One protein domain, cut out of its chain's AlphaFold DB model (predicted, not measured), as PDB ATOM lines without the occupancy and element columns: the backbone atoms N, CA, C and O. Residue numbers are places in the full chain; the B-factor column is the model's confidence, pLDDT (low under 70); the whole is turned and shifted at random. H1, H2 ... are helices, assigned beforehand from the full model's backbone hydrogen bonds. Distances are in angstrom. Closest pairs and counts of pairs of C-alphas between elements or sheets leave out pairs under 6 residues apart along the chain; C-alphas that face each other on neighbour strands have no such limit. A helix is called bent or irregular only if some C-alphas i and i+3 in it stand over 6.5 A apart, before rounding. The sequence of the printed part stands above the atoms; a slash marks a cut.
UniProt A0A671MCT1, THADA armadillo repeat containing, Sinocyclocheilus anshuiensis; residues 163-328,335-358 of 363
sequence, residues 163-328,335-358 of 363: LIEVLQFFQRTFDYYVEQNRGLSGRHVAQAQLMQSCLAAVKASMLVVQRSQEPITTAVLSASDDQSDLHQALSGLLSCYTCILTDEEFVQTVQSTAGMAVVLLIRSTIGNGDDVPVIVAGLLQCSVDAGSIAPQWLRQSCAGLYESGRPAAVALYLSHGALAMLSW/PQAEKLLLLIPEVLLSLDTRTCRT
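This is residues 163 to 328 and 335 to 358 of the 363 residues of the protein "THADA armadillo repeat containing" of Sinocyclocheilus anshuiensis (UniProt A0A671MCT1). Helices are stacked in an up-and-down bundle: the hairpin of H1 and H2 forms one end, H4 and H5 run through the middle, H6 and H9 come next, and H10 covers the opposite end. Short H3 packs on the end of H5 beyond H2, and the small H7 and H8 pack on one side of H4. The printed part has 190 residues with ten named helices, H1 to H10 in order along the chain, and no named strand; the class is all helix. The whole is compact, with a radius of gyration of the C-alphas of 16.3 A and a rounded outline of 47 by 43 by 31 A.

H10, residues 335 to 358, is 35.7 A from first to last C-alpha and ends at C-alpha 358, (215.860, 159.621, 127.968). It is neither bent nor irregular, but only just: C-alphas 342 and 345 are 6.2 A apart. H2, residues 188 to 211, also has 24 residues; it is 34.3 A long and begins at C-alpha 188, (230.601, 176.289, 144.308). H1, residues 163 to 183, is 30.6 A long and begins at C-alpha 163, (204.460, 182.514, 165.566). H5, residues 252 to 270, is 27.1 A long, and H4, residues 229 to 246, is 25.7 A long. H9 is residues 313 to 325, 18.9 A, and H6 is residues 275 to 285, 15.5 A. The shorter helices are H3, residues 213 to 222, 14.0 A, H7, residues 296 to 301, 8.7 A, and H8, residues 303 to 306, 5.5 A.

H2 and H10, the longest helices by residues, are apart; both belong to the bundle of H1, H2, H4, H5, H6, H9 and H10, up and down, each running against the one before it in the chain. H2 forms a hairpin with H1 at a shallow tilt of 20 degrees, the closest C-alphas being those of Asn 181 and Gln 191, 6.5 A. H2 touches H5 the same way at a shallow tilt of 22 degrees, closest at Leu 199 and Val 254, whose C-alphas are 5.1 A apart. H4 and H5 are the hub, touching five helices each; they form a hairpin at a shallow tilt of 31 degrees, with the closest C-alphas, of Leu 245 and Gln 255, 4.5 A apart. H1 touches H4, closest at the C-alphas of Gln 171 and Leu 237, 4.9 A. H5 touches H3 with residues 268 to 270 alone, closest at the C-alphas of Ser 268 and Gln 213, 5.4 A. H4 touches H7 with residues 235 to 242 alone, closest at the C-alphas of Ser 239 and Ser 301, 4.6 A, and H8 with residues 242 to 246 alone, closest at the C-alphas of Thr 242 and Gly 304, 6.7 A. H5 touches H9 at a steep tilt of 49 degrees, with the C-alphas of Met 260 and Gly 321 closest at 3.8 A. H6 touches H10 the same way at a shallow tilt of 12 degrees, closest at the C-alphas of Pro 277 and Ala 337, 5.4 A. Every O i to N i+4 pair is within hydrogen-bond range in H2, H3, H4, H5, H6, H7 and H9; the figures are 16 of 17 in H1 and 18 of 20 in H10, and H8 is too short for such a pair.

The two C-alphas farthest apart are those of Ser 222 and Arg 357, 49.5 A. Residues 329 to 334 are not printed, and C-alphas 328 and 335 are 13.7 A apart across this cut, which falls in the link from H9 to H10. Of the links that are printed whole, none is long. The mean pLDDT of the printed part is 88.2; 18 residues are under 70, namely 223 to 227, 272, 289 to 292, 327 to 328 and 353 to 358.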
ATOM      1  N   LEU A 163     204.576 183.479 166.663       95.44
ATOM      2  CA  LEU A 163     204.460 182.514 165.566       95.44
ATOM      3  C   LEU A 163     204.454 183.195 164.191       95.44
ATOM      4  O   LEU A 163     205.166 182.762 163.287       95.44
ATOM      5  N   ILE A 164     203.684 184.273 164.036       94.44
ATOM      6  CA  ILE A 164     203.565 184.996 162.764       94.44
ATOM      7  C   ILE A 164     204.911 185.616 162.369       94.44
ATOM      8  O   ILE A 164     205.372 185.395 161.250       94.44
ATOM      9  N   GLU A 165     205.586 186.319 163.282       95.31
ATOM     10  CA  GLU A 165     206.875 186.968 163.000       95.31
ATOM     11  C   GLU A 165     207.966 185.942 162.675       95.31
ATOM     12  O   GLU A 165     208.793 186.163 161.787       95.31
ATOM     13  N   VAL A 166     207.951 184.788 163.352       96.81
ATOM     14  CA  VAL A 166     208.867 183.671 163.085       96.81
ATOM     15  C   VAL A 166     208.623 183.081 161.693       96.81
ATOM     16  O   VAL A 166     209.581 182.854 160.950       96.81
ATOM     17  N   LEU A 167     207.366 182.855 161.298       95.94
ATOM     18  CA  LEU A 167     207.034 182.348 159.961       95.94
ATOM     19  C   LEU A 167     207.417 183.359 158.867       95.94
ATOM     20  O   LEU A 167     208.042 182.978 157.876       95.94
ATOM     21  N   GLN A 168     207.135 184.647 159.078       94.81
ATOM     22  CA  GLN A 168     207.534 185.731 158.172       94.81
ATOM     23  C   GLN A 168     209.060 185.879 158.072       94.81
ATOM     24  O   GLN A 168     209.592 186.196 157.006       94.81
ATOM     25  N   PHE A 169     209.799 185.642 159.158       95.56
ATOM     26  CA  PHE A 169     211.260 185.579 159.120       95.56
ATOM     27  C   PHE A 169     211.759 184.445 158.218       95.56
ATOM     28  O   PHE A 169     212.659 184.669 157.402       95.56
ATOM     29  N   PHE A 170     211.178 183.246 158.322       96.75
ATOM     30  CA  PHE A 170     211.560 182.133 157.453       96.75
ATOM     31  C   PHE A 170     211.214 182.399 155.992       96.75
ATOM     32  O   PHE A 170     212.059 182.147 155.138       96.75
ATOM     33  N   GLN A 171     210.044 182.976 155.709       95.31
ATOM     34  CA  GLN A 171     209.680 183.410 154.359       95.31
ATOM     35  C   GLN A 171     210.749 184.349 153.773       95.31
ATOM     36  O   GLN A 171     211.363 184.020 152.761       95.31
ATOM     37  N   ARG A 172     211.066 185.455 154.466       94.19
ATOM     38  CA  ARG A 172     212.111 186.408 154.038       94.19
ATOM     39  C   ARG A 172     213.473 185.736 153.841       94.19
ATOM     40  O   ARG A 172     214.192 186.042 152.894       94.19
ATOM     41  N   THR A 173     213.829 184.815 154.736       94.69
ATOM     42  CA  THR A 173     215.093 184.068 154.671       94.69
ATOM     43  C   THR A 173     215.151 183.159 153.442       94.69
ATOM     44  O   THR A 173     216.193 183.072 152.794       94.69
ATOM     45  N   PHE A 174     214.053 182.485 153.097       95.62
ATOM     46  CA  PHE A 174     214.008 181.628 151.916       95.62
ATOM     47  C   PHE A 174     213.994 182.421 150.619       95.62
ATOM     48  O   PHE A 174     214.731 182.045 149.712       95.62
ATOM     49  N   ASP A 175     213.245 183.520 150.546       93.81
ATOM     50  CA  ASP A 175     213.266 184.411 149.383       93.81
ATOM     51  C   ASP A 175     214.693 184.905 149.109       93.81
ATOM     52  O   ASP A 175     215.191 184.793 147.987       93.81
ATOM     53  N   TYR A 176     215.402 185.318 150.166       93.25
ATOM     54  CA  TYR A 176     216.817 185.666 150.084       93.25
ATOM     55  C   TYR A 176     217.676 184.498 149.583       93.25
ATOM     56  O   TYR A 176     218.487 184.678 148.678       93.25
ATOM     57  N   TYR A 177     217.516 183.285 150.121       93.88
ATOM     58  CA  TYR A 177     218.309 182.136 149.670       93.88
ATOM     59  C   TYR A 177     218.027 181.738 148.218       93.88
ATOM     60  O   TYR A 177     218.965 181.388 147.504       93.88
ATOM     61  N   VAL A 178     216.777 181.811 147.763       92.94
ATOM     62  CA  VAL A 178     216.413 181.550 146.363       92.94
ATOM     63  C   VAL A 178     217.049 182.594 145.443       92.94
ATOM     64  O   VAL A 178     217.646 182.235 144.429       92.94
ATOM     65  N   GLU A 179     216.993 183.877 145.806       92.44
ATOM     66  CA  GLU A 179     217.613 184.950 145.021       92.44
ATOM     67  C   GLU A 179     219.144 184.826 144.980       92.44
ATOM     68  O   GLU A 179     219.750 184.895 143.908       92.44
ATOM     69  N   GLN A 180     219.780 184.573 146.127       91.62
ATOM     70  CA  GLN A 180     221.231 184.398 146.201       91.62
ATOM     71  C   GLN A 180     221.713 183.173 145.429       91.62
ATOM     72  O   GLN A 180     222.781 183.232 144.823       91.62
ATOM     73  N   ASN A 181     220.952 182.076 145.409       91.94
ATOM     74  CA  ASN A 181     221.357 180.878 144.677       91.94
ATOM     75  C   ASN A 181     221.560 181.179 143.183       91.94
ATOM     76  O   ASN A 181     222.623 180.873 142.639       91.94
ATOM     77  N   ARG A 182     220.618 181.917 142.575       89.50
ATOM     78  CA  ARG A 182     220.693 182.355 141.170       89.50
ATOM     79  C   ARG A 182     221.936 183.205 140.887       89.50
ATOM     80  O   ARG A 182     222.531 183.116 139.817       89.50
ATOM     81  N   GLY A 183     222.347 184.032 141.852       88.56
ATOM     82  CA  GLY A 183     223.531 184.895 141.751       88.56
ATOM     83  C   GLY A 183     224.871 184.196 142.022       88.56
ATOM     84  O   GLY A 183     225.929 184.757 141.721       88.56
ATOM     85  N   LEU A 184     224.857 182.984 142.586       89.00
ATOM     86  CA  LEU A 184     226.055 182.231 142.975       89.00
ATOM     87  C   LEU A 184     226.441 181.127 141.984       89.00
ATOM     88  O   LEU A 184     227.356 180.349 142.275       89.00
ATOM     89  N   SER A 185     225.813 181.076 140.807       83.69
ATOM     90  CA  SER A 185     226.153 180.102 139.768       83.69
ATOM     91  C   SER A 185     227.656 180.147 139.428       83.69
ATOM     92  O   SER A 185     228.250 181.209 139.227       83.69
ATOM     93  N   GLY A 186     228.314 178.983 139.466       81.81
ATOM     94  CA  GLY A 186     229.769 178.838 139.294       81.81
ATOM     95  C   GLY A 186     230.630 179.136 140.537       81.81
ATOM     96  O   GLY A 186     231.830 178.862 140.529       81.81
ATOM     97  N   ARG A 187     230.057 179.633 141.643       89.50
ATOM     98  CA  ARG A 187     230.754 179.856 142.928       89.50
ATOM     99  C   ARG A 187     230.473 178.726 143.916       89.50
ATOM    100  O   ARG A 187     229.875 178.932 144.971       89.50
ATOM    101  N   HIS A 188     230.964 177.528 143.605       87.81
ATOM    102  CA  HIS A 188     230.601 176.289 144.308       87.81
ATOM    103  C   HIS A 188     230.779 176.315 145.837       87.81
ATOM    104  O   HIS A 188     229.982 175.712 146.548       87.81
ATOM    105  N   VAL A 189     231.787 177.017 146.369       90.19
ATOM    106  CA  VAL A 189     231.993 177.109 147.829       90.19
ATOM    107  C   VAL A 189     230.890 177.934 148.497       90.19
ATOM    108  O   VAL A 189     230.316 177.496 149.491       90.19
ATOM    109  N   ALA A 190     230.577 179.106 147.939       90.12
ATOM    110  CA  ALA A 190     229.524 179.975 148.458       90.12
ATOM    111  C   ALA A 190     228.148 179.317 148.289       90.12
ATOM    112  O   ALA A 190     227.342 179.321 149.216       90.12
ATOM    113  N   GLN A 191     227.920 178.663 147.149       91.00
ATOM    114  CA  GLN A 191     226.703 177.899 146.901       91.00
ATOM    115  C   GLN A 191     226.558 176.741 147.899       91.00
ATOM    116  O   GLN A 191     225.505 176.581 148.501       91.00
ATOM    117  N   ALA A 192     227.620 175.980 148.179       92.12
ATOM    118  CA  ALA A 192     227.569 174.910 149.176       92.12
ATOM    119  C   ALA A 192     227.242 175.429 150.588       92.12
ATOM    120  O   ALA A 192     226.478 174.788 151.311       92.12
ATOM    121  N   GLN A 193     227.783 176.587 150.983       92.56
ATOM    122  CA  GLN A 193     227.446 177.230 152.259       92.56
ATOM    123  C   GLN A 193     225.979 177.666 152.298       92.56
ATOM    124  O   GLN A 193     225.284 177.359 153.267       92.56
ATOM    125  N   LEU A 194     225.491 178.294 151.225       93.75
ATOM    126  CA  LEU A 194     224.088 178.672 151.077       93.75
ATOM    127  C   LEU A 194     223.166 177.452 151.190       93.75
ATOM    128  O   LEU A 194     222.191 177.496 151.933       93.75
ATOM    129  N   MET A 195     223.506 176.339 150.535       95.62
ATOM    130  CA  MET A 195     222.734 175.093 150.598       95.62
ATOM    131  C   MET A 195     222.649 174.532 152.019       95.62
ATOM    132  O   MET A 195     221.589 174.071 152.435       95.62
ATOM    133  N   GLN A 196     223.741 174.584 152.791       95.00
ATOM    134  CA  GLN A 196     223.724 174.150 154.192       95.00
ATOM    135  C   GLN A 196     222.857 175.067 155.061       95.00
ATOM    136  O   GLN A 196     222.063 174.571 155.862       95.00
ATOM    137  N   SER A 197     222.969 176.384 154.880       95.31
ATOM    138  CA  SER A 197     222.149 177.364 155.599       95.31
ATOM    139  C   SER A 197     220.667 177.242 155.242       95.31
ATOM    140  O   SER A 197     219.816 177.260 156.130       95.31
ATOM    141  N   CYS A 198     220.350 177.030 153.962       96.88
ATOM    142  CA  CYS A 198     218.994 176.778 153.486       96.88
ATOM    143  C   CYS A 198     218.440 175.474 154.071       96.88
ATOM    144  O   CYS A 198     217.353 175.478 154.643       96.88
ATOM    145  N   LEU A 199     219.209 174.380 154.043       97.56
ATOM    146  CA  LEU A 199     218.804 173.110 154.652       97.56
ATOM    147  C   LEU A 199     218.495 173.260 156.147       97.56
ATOM    148  O   LEU A 199     217.522 172.685 156.636       97.56
ATOM    149  N   ALA A 200     219.332 173.999 156.880       96.94
ATOM    150  CA  ALA A 200     219.116 174.270 158.297       96.94
ATOM    151  C   ALA A 200     217.830 175.081 158.518       96.94
ATOM    152  O   ALA A 200     217.024 174.707 159.368       96.94
ATOM    153  N   ALA A 201     217.600 176.117 157.707       97.50
ATOM    154  CA  ALA A 201     216.398 176.938 157.776       97.50
ATOM    155  C   ALA A 201     215.124 176.144 157.453       97.50
ATOM    156  O   ALA A 201     214.177 176.225 158.227       97.50
ATOM    157  N   VAL A 202     215.109 175.306 156.404       98.19
ATOM    158  CA  VAL A 202     213.950 174.443 156.077       98.19
ATOM    159  C   VAL A 202     213.653 173.470 157.222       98.19
ATOM    160  O   VAL A 202     212.501 173.257 157.586       98.19
ATOM    161  N   LYS A 203     214.683 172.887 157.846       97.81
ATOM    162  CA  LYS A 203     214.486 172.002 159.007       97.81
ATOM    163  C   LYS A 203     213.944 172.752 160.221       97.81
ATOM    164  O   LYS A 203     213.079 172.225 160.918       97.81
ATOM    165  N   ALA A 204     214.449 173.953 160.482       98.00
ATOM    166  CA  ALA A 204     214.002 174.775 161.598       98.00
ATOM    167  C   ALA A 204     212.554 175.245 161.409       98.00
ATOM    168  O   ALA A 204     211.751 175.123 162.330       98.00
ATOM    169  N   SER A 205     212.183 175.694 160.209       98.12
ATOM    170  CA  SER A 205     210.810 176.092 159.899       98.12
ATOM    171  C   SER A 205     209.845 174.903 159.969       98.12
ATOM    172  O   SER A 205     208.754 175.030 160.525       98.12
ATOM    173  N   MET A 206     210.254 173.710 159.514       97.12
ATOM    174  CA  MET A 206     209.494 172.474 159.744       97.12
ATOM    175  C   MET A 206     209.306 172.183 161.235       97.12
ATOM    176  O   MET A 206     208.209 171.809 161.646       97.12
ATOM    177  N   LEU A 207     210.351 172.347 162.051       97.25
ATOM    178  CA  LEU A 207     210.270 172.134 163.495       97.25
ATOM    179  C   LEU A 207     209.288 173.115 164.153       97.25
ATOM    180  O   LEU A 207     208.483 172.688 164.978       97.25
ATOM    181  N   VAL A 208     209.300 174.392 163.755       97.69
ATOM    182  CA  VAL A 208     208.325 175.397 164.218       97.69
ATOM    183  C   VAL A 208     206.902 174.964 163.882       97.69
ATOM    184  O   VAL A 208     206.052 174.934 164.772       97.69
ATOM    185  N   VAL A 209     206.646 174.563 162.634       95.81
ATOM    186  CA  VAL A 209     205.322 174.092 162.200       95.81
ATOM    187  C   VAL A 209     204.901 172.848 162.987       95.81
ATOM    188  O   VAL A 209     203.777 172.789 163.472       95.81
ATOM    189  N   GLN A 210     205.804 171.882 163.193       94.06
ATOM    190  CA  GLN A 210     205.537 170.668 163.977       94.06
ATOM    191  C   GLN A 210     205.193 170.956 165.438       94.06
ATOM    192  O   GLN A 210     204.348 170.269 166.006       94.06
ATOM    193  N   ARG A 211     205.848 171.940 166.060       94.88
ATOM    194  CA  ARG A 211     205.586 172.320 167.457       94.88
ATOM    195  C   ARG A 211     204.411 173.272 167.607       94.88
ATOM    196  O   ARG A 211     203.911 173.428 168.710       94.88
ATOM    197  N   SER A 212     203.932 173.855 166.513       93.69
ATOM    198  CA  SER A 212     202.836 174.830 166.514       93.69
ATOM    199  C   SER A 212     201.587 174.318 165.790       93.69
ATOM    200  O   SER A 212     200.730 175.117 165.429       93.69
ATOM    201  N   GLN A 213     201.448 173.004 165.568       90.25
ATOM    202  CA  GLN A 213     200.338 172.444 164.782       90.25
ATOM    203  C   GLN A 213     198.960 172.784 165.349       90.25
ATOM    204  O   GLN A 213     198.071 173.161 164.590       90.25
ATOM    205  N   GLU A 214     198.774 172.654 166.662       88.94
ATOM    206  CA  GLU A 214     197.495 172.942 167.317       88.94
ATOM    207  C   GLU A 214     197.140 174.441 167.264       88.94
ATOM    208  O   GLU A 214     196.043 174.750 166.790       88.94
ATOM    209  N   PRO A 215     198.049 175.380 167.612       87.31
ATOM    210  CA  PRO A 215     197.836 176.808 167.381       87.31
ATOM    211  C   PRO A 215     197.514 177.153 165.922       87.31
ATOM    212  O   PRO A 215     196.554 177.876 165.670       87.31
ATOM    213  N   ILE A 216     198.268 176.604 164.959       89.81
ATOM    214  CA  ILE A 216     198.062 176.851 163.524       89.81
ATOM    215  C   ILE A 216     196.684 176.353 163.087       89.81
ATOM    216  O   ILE A 216     195.923 177.111 162.493       89.81
ATOM    217  N   THR A 217     196.346 175.101 163.406       87.06
ATOM    218  CA  THR A 217     195.065 174.494 163.012       87.06
ATOM    219  C   THR A 217     193.902 175.281 163.610       87.06
ATOM    220  O   THR A 217     192.949 175.606 162.911       87.06
ATOM    221  N   THR A 218     193.991 175.635 164.895       85.75
ATOM    222  CA  THR A 218     192.936 176.382 165.595       85.75
ATOM    223  C   THR A 218     192.755 177.773 164.997       85.75
ATOM    224  O   THR A 218     191.629 178.170 164.703       85.75
ATOM    225  N   ALA A 219     193.856 178.493 164.759       84.12
ATOM    226  CA  ALA A 219     193.822 179.830 164.183       84.12
ATOM    227  C   ALA A 219     193.241 179.819 162.763       84.12
ATOM    228  O   ALA A 219     192.347 180.609 162.476       84.12
ATOM    229  N   VAL A 220     193.671 178.875 161.916       83.25
ATOM    230  CA  VAL A 220     193.161 178.702 160.546       83.25
ATOM    231  C   VAL A 220     191.670 178.348 160.533       83.25
ATOM    232  O   VAL A 220     190.928 178.906 159.737       83.25
ATOM    233  N   LEU A 221     191.201 177.472 161.429       78.94
ATOM    234  CA  LEU A 221     189.774 177.132 161.524       78.94
ATOM    235  C   LEU A 221     188.912 178.295 162.040       78.94
ATOM    236  O   LEU A 221     187.734 178.384 161.704       78.94
ATOM    237  N   SER A 222     189.480 179.158 162.885       74.69
ATOM    238  CA  SER A 222     188.785 180.320 163.452       74.69
ATOM    239  C   SER A 222     188.808 181.559 162.550       74.69
ATOM    240  O   SER A 222     187.961 182.442 162.697       74.69
ATOM    241  N   ALA A 223     189.764 181.635 161.620       65.81
ATOM    242  CA  ALA A 223     189.906 182.750 160.701       65.81
ATOM    243  C   ALA A 223     188.754 182.733 159.688       65.81
ATOM    244  O   ALA A 223     188.609 181.820 158.883       65.81
ATOM    245  N   SER A 224     187.906 183.758 159.752       56.19
ATOM    246  CA  SER A 224     186.763 183.930 158.844       56.19
ATOM    247  C   SER A 224     187.162 184.546 157.498       56.19
ATOM    248  O   SER A 224     186.317 184.668 156.617       56.19
ATOM    249  N   ASP A 225     188.420 184.979 157.368       58.28
ATOM    250  CA  ASP A 225     188.927 185.765 156.249       58.28
ATOM    251  C   ASP A 225     190.305 185.249 155.803       58.28
ATOM    252  O   ASP A 225     191.206 185.049 156.626       58.28
ATOM    253  N   ASP A 226     190.475 185.084 154.490       59.09
ATOM    254  CA  ASP A 226     191.720 184.656 153.826       59.09
ATOM    255  C   ASP A 226     192.851 185.709 153.960       59.09
ATOM    256  O   ASP A 226     193.976 185.490 153.508       59.09
ATOM    257  N   GLN A 227     192.562 186.860 154.579       61.03
ATOM    258  CA  GLN A 227     193.444 188.023 154.737       61.03
ATOM    259  C   GLN A 227     194.202 188.070 156.077       61.03
ATOM    260  O   GLN A 227     194.852 189.073 156.363       61.03
ATOM    261  N   SER A 228     194.123 187.046 156.936       81.25
ATOM    262  CA  SER A 228     194.861 187.096 158.207       81.25
ATOM    263  C   SER A 228     196.381 187.079 157.981       81.25
ATOM    264  O   SER A 228     196.884 186.367 157.107       81.25
ATOM    265  N   ASP A 229     197.133 187.811 158.808       88.38
ATOM    266  CA  ASP A 229     198.604 187.857 158.727       88.38
ATOM    267  C   ASP A 229     199.232 186.456 158.817       88.38
ATOM    268  O   ASP A 229     200.248 186.162 158.180       88.38
ATOM    269  N   LEU A 230     198.593 185.556 159.575       88.88
ATOM    270  CA  LEU A 230     198.988 184.156 159.665       88.88
ATOM    271  C   LEU A 230     198.769 183.419 158.337       88.88
ATOM    272  O   LEU A 230     199.667 182.703 157.896       88.88
ATOM    273  N   HIS A 231     197.614 183.590 157.686       88.62
ATOM    274  CA  HIS A 231     197.355 182.999 156.369       88.62
ATOM    275  C   HIS A 231     198.370 183.479 155.332       88.62
ATOM    276  O   HIS A 231     198.906 182.660 154.581       88.62
ATOM    277  N   GLN A 232     198.701 184.772 155.333       91.62
ATOM    278  CA  GLN A 232     199.722 185.322 154.448       91.62
ATOM    279  C   GLN A 232     201.107 184.722 154.726       91.62
ATOM    280  O   GLN A 232     201.792 184.322 153.784       91.62
ATOM    281  N   ALA A 233     201.500 184.592 155.998       93.81
ATOM    282  CA  ALA A 233     202.777 183.990 156.377       93.81
ATOM    283  C   ALA A 233     202.867 182.504 155.981       93.81
ATOM    284  O   ALA A 233     203.890 182.060 155.462       93.81
ATOM    285  N   LEU A 234     201.792 181.729 156.176       94.19
ATOM    286  CA  LEU A 234     201.722 180.316 155.783       94.19
ATOM    287  C   LEU A 234     201.753 180.146 154.256       94.19
ATOM    288  O   LEU A 234     202.466 179.280 153.752       94.19
ATOM    289  N   SER A 235     201.010 180.984 153.530       94.00
ATOM    290  CA  SER A 235     200.984 181.029 152.063       94.00
ATOM    291  C   SER A 235     202.365 181.362 151.490       94.00
ATOM    292  O   SER A 235     202.905 180.618 150.669       94.00
ATOM    293  N   GLY A 236     202.999 182.420 152.007       95.62
ATOM    294  CA  GLY A 236     204.350 182.820 151.627       95.62
ATOM    295  C   GLY A 236     205.373 181.716 151.886       95.62
ATOM    296  O   GLY A 236     206.120 181.341 150.988       95.62
ATOM    297  N   LEU A 237     205.344 181.112 153.076       96.75
ATOM    298  CA  LEU A 237     206.222 179.998 153.427       96.75
ATOM    299  C   LEU A 237     206.042 178.783 152.498       96.75
ATOM    300  O   LEU A 237     207.027 178.183 152.064       96.75
ATOM    301  N   LEU A 238     204.794 178.427 152.171       97.06
ATOM    302  CA  LEU A 238     204.474 177.328 151.256       97.06
ATOM    303  C   LEU A 238     204.953 177.613 149.825       97.06
ATOM    304  O   LEU A 238     205.462 176.709 149.153       97.06
ATOM    305  N   SER A 239     204.839 178.865 149.380       96.94
ATOM    306  CA  SER A 239     205.377 179.322 148.099       96.94
ATOM    307  C   SER A 239     206.904 179.209 148.062       96.94
ATOM    308  O   SER A 239     207.443 178.621 147.124       96.94
ATOM    309  N   CYS A 240     207.608 179.636 149.117       97.25
ATOM    310  CA  CYS A 240     209.061 179.483 149.212       97.25
ATOM    311  C   CYS A 240     209.495 178.008 149.148       97.25
ATOM    312  O   CYS A 240     210.431 177.675 148.420       97.25
ATOM    313  N   TYR A 241     208.816 177.103 149.868       98.06
ATOM    314  CA  TYR A 241     209.122 175.671 149.773       98.06
ATOM    315  C   TYR A 241     208.888 175.124 148.370       98.06
ATOM    316  O   TYR A 241     209.686 174.315 147.907       98.06
ATOM    317  N   THR A 242     207.820 175.566 147.702       96.88
ATOM    318  CA  THR A 242     207.531 175.195 146.315       96.88
ATOM    319  C   THR A 242     208.665 175.636 145.393       96.88
ATOM    320  O   THR A 242     209.177 174.801 144.658       96.88
ATOM    321  N   CYS A 243     209.125 176.888 145.499       96.44
ATOM    322  CA  CYS A 243     210.259 177.405 144.728       96.44
ATOM    323  C   CYS A 243     211.546 176.605 144.969       96.44
ATOM    324  O   CYS A 243     212.196 176.193 144.017       96.44
ATOM    325  N   ILE A 244     211.901 176.342 146.232       97.00
ATOM    326  CA  ILE A 244     213.093 175.547 146.579       97.00
ATOM    327  C   ILE A 244     212.982 174.124 146.022       97.00
ATOM    328  O   ILE A 244     213.965 173.543 145.571       97.00
ATOM    329  N   LEU A 245     211.789 173.537 146.090       96.56
ATOM    330  CA  LEU A 245     211.527 172.172 145.661       96.56
ATOM    331  C   LEU A 245     211.590 172.011 144.132       96.56
ATOM    332  O   LEU A 245     212.012 170.954 143.665       96.56
ATOM    333  N   THR A 246     211.155 173.015 143.365       95.38
ATOM    334  CA  THR A 246     211.133 172.974 141.893       95.38
ATOM    335  C   THR A 246     212.397 173.527 141.237       95.38
ATOM    336  O   THR A 246     212.568 173.346 140.035       95.38
ATOM    337  N   ASP A 247     213.283 174.181 141.984       93.75
ATOM    338  CA  ASP A 247     214.536 174.729 141.466       93.75
ATOM    339  C   ASP A 247     215.650 173.663 141.472       93.75
ATOM    340  O   ASP A 247     216.133 173.254 142.531       93.75
ATOM    341  N   GLU A 248     216.051 173.199 140.282       91.44
ATOM    342  CA  GLU A 248     217.077 172.163 140.077       91.44
ATOM    343  C   GLU A 248     218.501 172.602 140.462       91.44
ATOM    344  O   GLU A 248     219.388 171.755 140.572       91.44
ATOM    345  N   GLU A 249     218.741 173.894 140.715       92.12
ATOM    346  CA  GLU A 249     220.032 174.372 141.223       92.12
ATOM    347  C   GLU A 249     220.218 174.078 142.721       92.12
ATOM    348  O   GLU A 249     221.345 174.123 143.231       92.12
ATOM    349  N   PHE A 250     219.138 173.768 143.446       94.81
ATOM    350  CA  PHE A 250     219.232 173.325 144.833       94.81
ATOM    351  C   PHE A 250     219.665 171.864 144.923       94.81
ATOM    352  O   PHE A 250     219.215 170.992 144.185       94.81
ATOM    353  N   VAL A 251     220.514 171.559 145.906       94.62
ATOM    354  CA  VAL A 251     220.931 170.173 146.148       94.62
ATOM    355  C   VAL A 251     219.747 169.309 146.593       94.62
ATOM    356  O   VAL A 251     218.917 169.728 147.403       94.62
ATOM    357  N   GLN A 252     219.735 168.049 146.152       95.06
ATOM    358  CA  GLN A 252     218.680 167.064 146.430       95.06
ATOM    359  C   GLN A 252     218.258 166.985 147.907       95.06
ATOM    360  O   GLN A 252     217.088 166.764 148.215       95.06
ATOM    361  N   THR A 253     219.192 167.132 148.851       96.56
ATOM    362  CA  THR A 253     218.871 167.066 150.286       96.56
ATOM    363  C   THR A 253     218.021 168.248 150.749       96.56
ATOM    364  O   THR A 253     217.156 168.065 151.607       96.56
ATOM    365  N   VAL A 254     218.223 169.438 150.176       97.31
ATOM    366  CA  VAL A 254     217.392 170.622 150.428       97.31
ATOM    367  C   VAL A 254     216.020 170.423 149.795       97.31
ATOM    368  O   VAL A 254     215.023 170.502 150.507       97.31
ATOM    369  N   GLN A 255     215.968 170.047 148.512       97.12
ATOM    370  CA  GLN A 255     214.713 169.814 147.785       97.12
ATOM    371  C   GLN A 255     213.855 168.725 148.445       97.12
ATOM    372  O   GLN A 255     212.675 168.935 148.711       97.12
ATOM    373  N   SER A 256     214.443 167.580 148.812       96.38
ATOM    374  CA  SER A 256     213.716 166.519 149.520       96.38
ATOM    375  C   SER A 256     213.195 166.976 150.882       96.38
ATOM    376  O   SER A 256     212.136 166.512 151.302       96.38
ATOM    377  N   THR A 257     213.918 167.856 151.581       97.44
ATOM    378  CA  THR A 257     213.455 168.406 152.862       97.44
ATOM    379  C   THR A 257     212.325 169.412 152.643       97.44
ATOM    380  O   THR A 257     211.331 169.360 153.362       97.44
ATOM    381  N   ALA A 258     212.409 170.249 151.606       97.75
ATOM    382  CA  ALA A 258     211.328 171.145 151.203       97.75
ATOM    383  C   ALA A 258     210.064 170.364 150.799       97.75
ATOM    384  O   ALA A 258     208.970 170.721 151.222       97.75
ATOM    385  N   GLY A 259     210.200 169.234 150.094       97.00
ATOM    386  CA  GLY A 259     209.083 168.330 149.786       97.00
ATOM    387  C   GLY A 259     208.377 167.791 151.033       97.00
ATOM    388  O   GLY A 259     207.147 167.780 151.096       97.00
ATOM    389  N   MET A 260     209.133 167.422 152.074       96.44
ATOM    390  CA  MET A 260     208.550 167.077 153.376       96.44
ATOM    391  C   MET A 260     207.878 168.280 154.049       96.44
ATOM    392  O   MET A 260     206.816 168.125 154.653       96.44
ATOM    393  N   ALA A 261     208.473 169.471 153.943       97.38
ATOM    394  CA  ALA A 261     207.942 170.701 154.520       97.38
ATOM    395  C   ALA A 261     206.601 171.113 153.890       97.38
ATOM    396  O   ALA A 261     205.680 171.459 154.626       97.38
ATOM    397  N   VAL A 262     206.461 170.994 152.562       97.31
ATOM    398  CA  VAL A 262     205.198 171.211 151.832       97.31
ATOM    399  C   VAL A 262     204.095 170.324 152.405       97.31
ATOM    400  O   VAL A 262     203.057 170.823 152.833       97.31
ATOM    401  N   VAL A 263     204.329 169.009 152.473       95.12
ATOM    402  CA  VAL A 263     203.318 168.053 152.954       95.12
ATOM    403  C   VAL A 263     202.968 168.299 154.424       95.12
ATOM    404  O   VAL A 263     201.795 168.281 154.797       95.12
ATOM    405  N   LEU A 264     203.970 168.572 155.262       94.75
ATOM    406  CA  LEU A 264     203.770 168.911 156.669       94.75
ATOM    407  C   LEU A 264     202.917 170.174 156.836       94.75
ATOM    408  O   LEU A 264     202.038 170.197 157.699       94.75
ATOM    409  N   LEU A 265     203.185 171.217 156.051       94.69
ATOM    410  CA  LEU A 265     202.476 172.486 156.148       94.69
ATOM    411  C   LEU A 265     201.017 172.324 155.716       94.69
ATOM    412  O   LEU A 265     200.136 172.698 156.480       94.69
ATOM    413  N   ILE A 266     200.764 171.646 154.590       92.69
ATOM    414  CA  ILE A 266     199.407 171.296 154.132       92.69
ATOM    415  C   ILE A 266     198.646 170.546 155.228       92.69
ATOM    416  O   ILE A 266     197.521 170.908 155.571       92.69
ATOM    417  N   ARG A 267     199.270 169.527 155.829       91.31
ATOM    418  CA  ARG A 267     198.663 168.778 156.935       91.31
ATOM    419  C   ARG A 267     198.357 169.674 158.136       91.31
ATOM    420  O   ARG A 267     197.328 169.510 158.780       91.31
ATOM    421  N   SER A 268     199.251 170.603 158.453       90.56
ATOM    422  CA  SER A 268     199.110 171.476 159.625       90.56
ATOM    423  C   SER A 268     198.045 172.557 159.429       90.56
ATOM    424  O   SER A 268     197.495 173.029 160.414       90.56
ATOM    425  N   THR A 269     197.729 172.933 158.186       89.12
ATOM    426  CA  THR A 269     196.687 173.928 157.882       89.12
ATOM    427  C   THR A 269     195.314 173.314 157.626       89.12
ATOM    428  O   THR A 269     194.309 173.914 157.977       89.12
ATOM    429  N   ILE A 270     195.254 172.129 157.012       85.69
ATOM    430  CA  ILE A 270     193.990 171.428 156.718       85.69
ATOM    431  C   ILE A 270     193.539 170.562 157.910       85.69
ATOM    432  O   ILE A 270     192.361 170.242 158.048       85.69
ATOM    433  N   GLY A 271     194.462 170.194 158.803       79.56
ATOM    434  CA  GLY A 271     194.202 169.323 159.946       79.56
ATOM    435  C   GLY A 271     194.380 167.835 159.619       79.56
ATOM    436  O   GLY A 271     194.970 167.452 158.615       79.56
ATOM    437  N   ASN A 272     193.888 166.952 160.493       69.00
ATOM    438  CA  ASN A 272     194.087 165.496 160.378       69.00
ATOM    439  C   ASN A 272     192.937 164.764 159.644       69.00
ATOM    440  O   ASN A 272     192.669 163.601 159.947       69.00
ATOM    441  N   GLY A 273     192.237 165.442 158.730       75.50
ATOM    442  CA  GLY A 273     191.118 164.876 157.965       75.50
ATOM    443  C   GLY A 273     191.536 164.066 156.729       75.50
ATOM    444  O   GLY A 273     192.704 164.052 156.335       75.50
ATOM    445  N   ASP A 274     190.550 163.434 156.085       82.00
ATOM    446  CA  ASP A 274     190.722 162.671 154.835       82.00
ATOM    447  C   ASP A 274     191.060 163.553 153.615       82.00
ATOM    448  O   ASP A 274     191.461 163.037 152.570       82.00
ATOM    449  N   ASP A 275     190.965 164.878 153.751       87.19
ATOM    450  CA  ASP A 275     191.263 165.838 152.684       87.19
ATOM    451  C   ASP A 275     192.765 165.941 152.396       87.19
ATOM    452  O   ASP A 275     193.173 166.124 151.248       87.19
ATOM    453  N   VAL A 276     193.618 165.771 153.414       89.44
ATOM    454  CA  VAL A 276     195.073 165.904 153.243       89.44
ATOM    455  C   VAL A 276     195.628 164.865 152.262       89.44
ATOM    456  O   VAL A 276     196.329 165.268 151.330       89.44
ATOM    457  N   PRO A 277     195.316 163.554 152.384       90.62
ATOM    458  CA  PRO A 277     195.731 162.576 151.386       90.62
ATOM    459  C   PRO A 277     195.273 162.898 149.958       90.62
ATOM    460  O   PRO A 277     196.033 162.671 149.019       90.62
ATOM    461  N   VAL A 278     194.066 163.452 149.789       90.50
ATOM    462  CA  VAL A 278     193.515 163.820 148.473       90.50
ATOM    463  C   VAL A 278     194.292 164.986 147.860       90.50
ATOM    464  O   VAL A 278     194.695 164.915 146.700       90.50
ATOM    465  N   ILE A 279     194.573 166.032 148.642       91.75
ATOM    466  CA  ILE A 279     195.357 167.191 148.184       91.75
ATOM    467  C   ILE A 279     196.774 166.756 147.788       91.75
ATOM    468  O   ILE A 279     197.273 167.134 146.728       91.75
ATOM    469  N   VAL A 280     197.420 165.920 148.606       92.88
ATOM    470  CA  VAL A 280     198.770 165.410 148.318       92.88
ATOM    471  C   VAL A 280     198.776 164.505 147.081       92.88
ATOM    472  O   VAL A 280     199.706 164.587 146.280       92.88
ATOM    473  N   ALA A 281     197.738 163.687 146.872       92.31
ATOM    474  CA  ALA A 281     197.591 162.887 145.656       92.31
ATOM    475  C   ALA A 281     197.521 163.768 144.393       92.31
ATOM    476  O   ALA A 281     198.224 163.483 143.423       92.31
ATOM    477  N   GLY A 282     196.763 164.871 144.434       91.56
ATOM    478  CA  GLY A 282     196.696 165.839 143.331       91.56
ATOM    479  C   GLY A 282     198.057 166.462 142.999       91.56
ATOM    480  O   GLY A 282     198.450 166.531 141.832       91.56
ATOM    481  N   LEU A 283     198.845 166.817 144.022       93.06
ATOM    482  CA  LEU A 283     200.219 167.311 143.841       93.06
ATOM    483  C   LEU A 283     201.154 166.258 143.222       93.06
ATOM    484  O   LEU A 283     202.026 166.586 142.417       93.06
ATOM    485  N   LEU A 284     201.001 164.979 143.573       92.75
ATOM    486  CA  LEU A 284     201.786 163.900 142.961       92.75
ATOM    487  C   LEU A 284     201.411 163.683 141.491       92.75
ATOM    488  O   LEU A 284     202.293 163.447 140.666       92.75
ATOM    489  N   GLN A 285     200.131 163.821 141.153       90.19
ATOM    490  CA  GLN A 285     199.601 163.602 139.805       90.19
ATOM    491  C   GLN A 285     199.690 164.829 138.886       90.19
ATOM    492  O   GLN A 285     199.438 164.703 137.690       90.19
ATOM    493  N   CYS A 286     200.098 165.994 139.404       87.50
ATOM    494  CA  CYS A 286     200.043 167.280 138.693       87.50
ATOM    495  C   CYS A 286     198.610 167.637 138.243       87.50
ATOM    496  O   CYS A 286     198.415 168.193 137.164       87.50
ATOM    497  N   SER A 287     197.597 167.270 139.031       81.69
ATOM    498  CA  SER A 287     196.190 167.497 138.696       81.69
ATOM    499  C   SER A 287     195.574 168.560 139.602       81.69
ATOM    500  O   SER A 287     195.659 168.496 140.829       81.69
ATOM    501  N   VAL A 288     194.927 169.550 138.983       71.00
ATOM    502  CA  VAL A 288     194.034 170.492 139.668       71.00
ATOM    503  C   VAL A 288     192.619 170.156 139.229       71.00
ATOM    504  O   VAL A 288     192.178 170.581 138.163       71.00
ATOM    505  N   ASP A 289     191.904 169.370 140.028       63.00
ATOM    506  CA  ASP A 289     190.509 169.068 139.721       63.00
ATOM    507  C   ASP A 289     189.647 170.335 139.834       63.00
ATOM    508  O   ASP A 289     189.801 171.139 140.756       63.00
ATOM    509  N   ALA A 290     188.682 170.502 138.925       53.75
ATOM    510  CA  ALA A 290     187.736 171.625 138.945       53.75
ATOM    511  C   ALA A 290     186.848 171.657 140.213       53.75
ATOM    512  O   ALA A 290     186.263 172.690 140.526       53.75
ATOM    513  N   GLY A 291     186.779 170.542 140.952       57.09
ATOM    514  CA  GLY A 291     186.156 170.412 142.274       57.09
ATOM    515  C   GLY A 291     187.166 170.241 143.413       57.09
ATOM    516  O   GLY A 291     186.856 169.569 144.393       57.09
ATOM    517  N   SER A 292     188.391 170.765 143.264       66.81
ATOM    518  CA  SER A 292     189.464 170.604 144.249       66.81
ATOM    519  C   SER A 292     189.017 171.036 145.647       66.81
ATOM    520  O   SER A 292     188.597 172.172 145.858       66.81
ATOM    521  N   ILE A 293     189.175 170.120 146.605       78.62
ATOM    522  CA  ILE A 293     188.921 170.344 148.036       78.62
ATOM    523  C   ILE A 293     189.971 171.308 148.629       78.62
ATOM    524  O   ILE A 293     189.777 171.873 149.701       78.62
ATOM    525  N   ALA A 294     191.087 171.540 147.923       82.88
ATOM    526  CA  ALA A 294     192.130 172.450 148.372       82.88
ATOM    527  C   ALA A 294     191.654 173.921 148.349       82.88
ATOM    528  O   ALA A 294     191.261 174.423 147.283       82.88
ATOM    529  N   PRO A 295     191.796 174.651 149.474       85.12
ATOM    530  CA  PRO A 295     191.564 176.090 149.524       85.12
ATOM    531  C   PRO A 295     192.341 176.842 148.439       85.12
ATOM    532  O   PRO A 295     193.429 176.433 148.020       85.12
ATOM    533  N   GLN A 296     191.789 177.965 147.978       86.25
ATOM    534  CA  GLN A 296     192.368 178.729 146.871       86.25
ATOM    535  C   GLN A 296     193.798 179.200 147.165       86.25
ATOM    536  O   GLN A 296     194.665 179.040 146.305       86.25
ATOM    537  N   TRP A 297     194.064 179.711 148.370       87.25
ATOM    538  CA  TRP A 297     195.398 180.173 148.767       87.25
ATOM    539  C   TRP A 297     196.446 179.047 148.694       87.25
ATOM    540  O   TRP A 297     197.573 179.274 148.253       87.25
ATOM    541  N   LEU A 298     196.068 177.811 149.047       89.38
ATOM    542  CA  LEU A 298     196.950 176.641 149.007       89.38
ATOM    543  C   LEU A 298     197.283 176.286 147.559       89.38
ATOM    544  O   LEU A 298     198.443 176.064 147.219       89.38
ATOM    545  N   ARG A 299     196.274 176.290 146.679       89.00
ATOM    546  CA  ARG A 299     196.477 176.057 145.241       89.00
ATOM    547  C   ARG A 299     197.388 177.107 144.615       89.00
ATOM    548  O   ARG A 299     198.259 176.744 143.833       89.00
ATOM    549  N   GLN A 300     197.212 178.376 144.976       90.62
ATOM    550  CA  GLN A 300     198.058 179.471 144.497       90.62
ATOM    551  C   GLN A 300     199.503 179.329 144.993       90.62
ATOM    552  O   GLN A 300     200.432 179.446 144.201       90.62
ATOM    553  N   SER A 301     199.691 178.995 146.272       92.75
ATOM    554  CA  SER A 301     201.021 178.795 146.866       92.75
ATOM    555  C   SER A 301     201.776 177.614 146.247       92.75
ATOM    556  O   SER A 301     202.994 177.661 146.108       92.75
ATOM    557  N   CYS A 302     201.049 176.566 145.851       93.12
ATOM    558  CA  CYS A 302     201.589 175.354 145.234       93.12
ATOM    559  C   CYS A 302     201.517 175.360 143.696       93.12
ATOM    560  O   CYS A 302     201.669 174.297 143.098       93.12
ATOM    561  N   ALA A 303     201.257 176.496 143.037       90.31
ATOM    562  CA  ALA A 303     200.966 176.532 141.598       90.31
ATOM    563  C   ALA A 303     202.029 175.807 140.748       90.31
ATOM    564  O   ALA A 303     201.679 174.942 139.946       90.31
ATOM    565  N   GLY A 304     203.319 176.047 141.021       88.25
ATOM    566  CA  GLY A 304     204.432 175.390 140.322       88.25
ATOM    567  C   GLY A 304     204.506 173.865 140.510       88.25
ATOM    568  O   GLY A 304     205.141 173.173 139.720       88.25
ATOM    569  N   LEU A 305     203.835 173.300 141.523       91.75
ATOM    570  CA  LEU A 305     203.753 171.847 141.734       91.75
ATOM    571  C   LEU A 305     202.671 171.177 140.884       91.75
ATOM    572  O   LEU A 305     202.724 169.964 140.684       91.75
ATOM    573  N   TYR A 306     201.702 171.947 140.393       89.62
ATOM    574  CA  TYR A 306     200.645 171.454 139.516       89.62
ATOM    575  C   TYR A 306     201.004 171.563 138.031       89.62
ATOM    576  O   TYR A 306     200.307 171.008 137.184       89.62
ATOM    577  N   GLU A 307     202.092 172.254 137.699       88.00
ATOM    578  CA  GLU A 307     202.553 172.386 136.325       88.00
ATOM    579  C   GLU A 307     203.072 171.048 135.786       88.00
ATOM    580  O   GLU A 307     203.910 170.380 136.394       88.00
ATOM    581  N   SER A 308     202.614 170.668 134.592       79.69
ATOM    582  CA  SER A 308     203.074 169.453 133.907       79.69
ATOM    583  C   SER A 308     204.554 169.508 133.508       79.69
ATOM    584  O   SER A 308     205.161 168.461 133.292       79.69
ATOM    585  N   GLY A 309     205.128 170.715 133.429       81.94
ATOM    586  CA  GLY A 309     206.533 170.975 133.104       81.94
ATOM    587  C   GLY A 309     207.493 170.973 134.297       81.94
ATOM    588  O   GLY A 309     208.675 171.239 134.100       81.94
ATOM    589  N   ARG A 310     207.025 170.693 135.523       89.12
ATOM    590  CA  ARG A 310     207.894 170.661 136.712       89.12
ATOM    591  C   ARG A 310     208.953 169.545 136.628       89.12
ATOM    592  O   ARG A 310     208.691 168.507 136.008       89.12
ATOM    593  N   PRO A 311     210.104 169.679 137.314       90.62
ATOM    594  CA  PRO A 311     211.122 168.633 137.323       90.62
ATOM    595  C   PRO A 311     210.589 167.292 137.839       90.62
ATOM    596  O   PRO A 311     209.849 167.221 138.823       90.62
ATOM    597  N   ALA A 312     211.014 166.198 137.204       88.06
ATOM    598  CA  ALA A 312     210.539 164.851 137.525       88.06
ATOM    599  C   ALA A 312     210.832 164.457 138.990       88.06
ATOM    600  O   ALA A 312     210.016 163.806 139.644       88.06
ATOM    601  N   ALA A 313     211.965 164.913 139.533       91.06
ATOM    602  CA  ALA A 313     212.380 164.643 140.907       91.06
ATOM    603  C   ALA A 313     211.421 165.220 141.969       91.06
ATOM    604  O   ALA A 313     211.355 164.697 143.082       91.06
ATOM    605  N   VAL A 314     210.614 166.235 141.632       94.06
ATOM    606  CA  VAL A 314     209.639 166.828 142.562       94.06
ATOM    607  C   VAL A 314     208.645 165.780 143.063       94.06
ATOM    608  O   VAL A 314     208.317 165.753 144.249       94.06
ATOM    609  N   ALA A 315     208.186 164.881 142.185       92.81
ATOM    610  CA  ALA A 315     207.269 163.812 142.567       92.81
ATOM    611  C   ALA A 315     207.901 162.870 143.607       92.81
ATOM    612  O   ALA A 315     207.266 162.571 144.614       92.81
ATOM    613  N   LEU A 316     209.175 162.498 143.429       94.06
ATOM    614  CA  LEU A 316     209.934 161.688 144.390       94.06
ATOM    615  C   LEU A 316     210.019 162.368 145.768       94.06
ATOM    616  O   LEU A 316     209.791 161.734 146.801       94.06
ATOM    617  N   TYR A 317     210.330 163.663 145.798       95.44
ATOM    618  CA  TYR A 317     210.480 164.421 147.041       95.44
ATOM    619  C   TYR A 317     209.151 164.635 147.775       95.44
ATOM    620  O   TYR A 317     209.104 164.534 149.003       95.44
ATOM    621  N   LEU A 318     208.056 164.851 147.043       95.62
ATOM    622  CA  LEU A 318     206.712 164.889 147.622       95.62
ATOM    623  C   LEU A 318     206.275 163.513 148.133       95.62
ATOM    624  O   LEU A 318     205.676 163.435 149.205       95.62
ATOM    625  N   SER A 319     206.616 162.423 147.434       94.75
ATOM    626  CA  SER A 319     206.351 161.060 147.912       94.75
ATOM    627  C   SER A 319     207.044 160.783 149.246       94.75
ATOM    628  O   SER A 319     206.444 160.164 150.122       94.75
ATOM    629  N   HIS A 320     208.265 161.289 149.448       92.44
ATOM    630  CA  HIS A 320     208.945 161.197 150.743       92.44
ATOM    631  C   HIS A 320     208.136 161.896 151.852       92.44
ATOM    632  O   HIS A 320     207.867 161.293 152.893       92.44
ATOM    633  N   GLY A 321     207.673 163.127 151.613       92.38
ATOM    634  CA  GLY A 321     206.792 163.844 152.543       92.38
ATOM    635  C   GLY A 321     205.483 163.104 152.830       92.38
ATOM    636  O   GLY A 321     205.089 162.970 153.989       92.38
ATOM    637  N   ALA A 322     204.842 162.568 151.790       92.94
ATOM    638  CA  ALA A 322     203.603 161.806 151.898       92.94
ATOM    639  C   ALA A 322     203.776 160.568 152.794       92.94
ATOM    640  O   ALA A 322     203.006 160.376 153.734       92.94
ATOM    641  N   LEU A 323     204.828 159.774 152.572       91.62
ATOM    642  CA  LEU A 323     205.129 158.588 153.383       91.62
ATOM    643  C   LEU A 323     205.427 158.933 154.848       91.62
ATOM    644  O   LEU A 323     205.022 158.191 155.746       91.62
ATOM    645  N   ALA A 324     206.108 160.055 155.098       88.12
ATOM    646  CA  ALA A 324     206.404 160.524 156.450       88.12
ATOM    647  C   ALA A 324     205.143 160.978 157.208       88.12
ATOM    648  O   ALA A 324     205.086 160.895 158.436       88.12
ATOM    649  N   MET A 325     204.128 161.456 156.485       84.94
ATOM    650  CA  MET A 325     202.869 161.917 157.061       84.94
ATOM    651  C   MET A 325     201.931 160.773 157.461       84.94
ATOM    652  O   MET A 325     201.227 160.909 158.470       84.94
ATOM    653  N   LEU A 326     201.889 159.690 156.677       80.12
ATOM    654  CA  LEU A 326     200.997 158.554 156.917       80.12
ATOM    655  C   LEU A 326     201.240 157.991 158.328       80.12
ATOM    656  O   LEU A 326     202.363 157.692 158.729       80.12
ATOM    657  N   SER A 327     200.186 157.905 159.139       69.06
ATOM    658  CA  SER A 327     200.291 157.455 160.528       69.06
ATOM    659  C   SER A 327     200.290 155.929 160.597       69.06
ATOM    660  O   SER A 327     199.265 155.279 160.748       69.06
ATOM    661  N   TRP A 328     201.479 155.340 160.548       63.50
ATOM    662  CA  TRP A 328     201.670 153.883 160.555       63.50
ATOM    663  C   TRP A 328     201.417 153.201 161.913       63.50
ATOM    664  O   TRP A 328     201.434 151.976 162.016       63.50
ATOM    665  N   PRO A 335     190.535 155.355 154.086       87.19
ATOM    666  CA  PRO A 335     190.470 154.916 152.691       87.19
ATOM    667  C   PRO A 335     191.222 155.852 151.732       87.19
ATOM    668  O   PRO A 335     191.803 155.398 150.748       87.19
ATOM    669  N   GLN A 336     191.254 157.162 152.008       88.38
ATOM    670  CA  GLN A 336     192.021 158.111 151.190       88.38
ATOM    671  C   GLN A 336     193.529 157.998 151.429       88.38
ATOM    672  O   GLN A 336     194.320 158.126 150.497       88.38
ATOM    673  N   ALA A 337     193.937 157.701 152.662       87.44
ATOM    674  CA  ALA A 337     195.333 157.459 153.001       87.44
ATOM    675  C   ALA A 337     195.856 156.155 152.363       87.44
ATOM    676  O   ALA A 337     196.983 156.127 151.874       87.44
ATOM    677  N   GLU A 338     195.028 155.107 152.297       89.81
ATOM    678  CA  GLU A 338     195.339 153.865 151.572       89.81
ATOM    679  C   GLU A 338     195.474 154.098 150.063       89.81
ATOM    680  O   GLU A 338     196.438 153.638 149.452       89.81
ATOM    681  N   LYS A 339     194.560 154.864 149.454       91.06
ATOM    682  CA  LYS A 339     194.668 155.241 148.034       91.06
ATOM    683  C   LYS A 339     195.947 156.020 147.745       91.06
ATOM    684  O   LYS A 339     196.633 155.707 146.777       91.06
ATOM    685  N   LEU A 340     196.288 156.998 148.587       92.19
ATOM    686  CA  LEU A 340     197.544 157.737 148.455       92.19
ATOM    687  C   LEU A 340     198.754 156.800 148.570       92.19
ATOM    688  O   LEU A 340     199.702 156.928 147.800       92.19
ATOM    689  N   LEU A 341     198.721 155.836 149.495       92.44
ATOM    690  CA  LEU A 341     199.789 154.851 149.636       92.44
ATOM    691  C   LEU A 341     199.967 154.003 148.371       92.44
ATOM    692  O   LEU A 341     201.101 153.773 147.958       92.44
ATOM    693  N   LEU A 342     198.876 153.560 147.746       93.12
ATOM    694  CA  LEU A 342     198.926 152.785 146.503       93.12
ATOM    695  C   LEU A 342     199.363 153.627 145.296       93.12
ATOM    696  O   LEU A 342     200.048 153.116 144.415       93.12
ATOM    697  N   LEU A 343     199.044 154.924 145.292       93.38
ATOM    698  CA  LEU A 343     199.456 155.860 144.246       93.38
ATOM    699  C   LEU A 343     200.973 156.107 144.233       93.38
ATOM    700  O   LEU A 343     201.562 156.292 143.171       93.38
ATOM    701  N   ILE A 344     201.627 156.134 145.398       93.88
ATOM    702  CA  ILE A 344     203.055 156.476 145.495       93.88
ATOM    703  C   ILE A 344     203.935 155.532 144.649       93.88
ATOM    704  O   ILE A 344     204.707 156.042 143.836       93.88
ATOM    705  N   PRO A 345     203.834 154.190 144.756       92.00
ATOM    706  CA  PRO A 345     204.557 153.275 143.876       92.00
ATOM    707  C   PRO A 345     204.301 153.516 142.386       92.00
ATOM    708  O   PRO A 345     205.251 153.494 141.609       92.00
ATOM    709  N   GLU A 346     203.056 153.782 141.976       90.94
ATOM    710  CA  GLU A 346     202.716 154.052 140.569       90.94
ATOM    711  C   GLU A 346     203.439 155.299 140.048       90.94
ATOM    712  O   GLU A 346     204.050 155.278 138.976       90.94
ATOM    713  N   VAL A 347     203.433 156.372 140.843       90.00
ATOM    714  CA  VAL A 347     204.140 157.617 140.530       90.00
ATOM    715  C   VAL A 347     205.643 157.367 140.428       90.00
ATOM    716  O   VAL A 347     206.256 157.775 139.442       90.00
ATOM    717  N   LEU A 348     206.238 156.650 141.383       89.62
ATOM    718  CA  LEU A 348     207.674 156.359 141.383       89.62
ATOM    719  C   LEU A 348     208.099 155.475 140.200       89.62
ATOM    720  O   LEU A 348     209.108 155.763 139.559       89.62
ATOM    721  N   LEU A 349     207.312 154.455 139.846       88.19
ATOM    722  CA  LEU A 349     207.558 153.620 138.663       88.19
ATOM    723  C   LEU A 349     207.450 154.432 137.362       88.19
ATOM    724  O   LEU A 349     208.212 154.219 136.416       88.19
ATOM    725  N   SER A 350     206.541 155.408 137.311       85.00
ATOM    726  CA  SER A 350     206.418 156.299 136.154       85.00
ATOM    727  C   SER A 350     207.651 157.193 135.953       85.00
ATOM    728  O   SER A 350     207.950 157.559 134.817       85.00
ATOM    729  N   LEU A 351     208.397 157.510 137.019       82.44
ATOM    730  CA  LEU A 351     209.659 158.250 136.923       82.44
ATOM    731  C   LEU A 351     210.756 157.389 136.294       82.44
ATOM    732  O   LEU A 351     211.432 157.855 135.379       82.44
ATOM    733  N   ASP A 352     210.869 156.127 136.718       71.62
ATOM    734  CA  ASP A 352     211.890 155.187 136.232       71.62
ATOM    735  C   ASP A 352     211.755 154.910 134.721       71.62
ATOM    736  O   ASP A 352     212.717 154.941 133.948       71.62
ATOM    737  N   THR A 353     210.513 154.751 134.250       62.97
ATOM    738  CA  THR A 353     210.234 154.579 132.813       62.97
ATOM    739  C   THR A 353     210.554 155.820 131.971       62.97
ATOM    740  O   THR A 353     210.860 155.690 130.783       62.97
ATOM    741  N   ARG A 354     210.513 157.027 132.554       59.44
ATOM    742  CA  ARG A 354     210.911 158.267 131.870       59.44
ATOM    743  C   ARG A 354     212.426 158.396 131.806       59.44
ATOM    744  O   ARG A 354     212.931 158.718 130.736       59.44
ATOM    745  N   THR A 355     213.135 158.076 132.890       56.06
ATOM    746  CA  THR A 355     214.605 158.089 132.920       56.06
ATOM    747  C   THR A 355     215.209 157.086 131.937       56.06
ATOM    748  O   THR A 355     216.122 157.466 131.202       56.06
ATOM    749  N   CYS A 356     214.643 155.875 131.823       42.25
ATOM    750  CA  CYS A 356     215.051 154.879 130.819       42.25
ATOM    751  C   CYS A 356     214.855 155.364 129.369       42.25
ATOM    752  O   CYS A 356     215.712 155.149 128.517       42.25
ATOM    753  N   ARG A 357     213.760 156.073 129.061       37.19
ATOM    754  CA  ARG A 357     213.517 156.576 127.694       37.19
ATOM    755  C   ARG A 357     214.437 157.727 127.292       37.19
ATOM    756  O   ARG A 357     214.756 157.858 126.116       37.19
ATOM    757  N   THR A 358     214.870 158.561 128.237       45.44
ATOM    758  CA  THR A 358     215.860 159.621 127.968       45.44
ATOM    759  C   THR A 358     217.263 159.080 127.702       45.44
ATOM    760  O   THR A 358     218.013 159.712 126.963       45.44
TER     761      THR A 358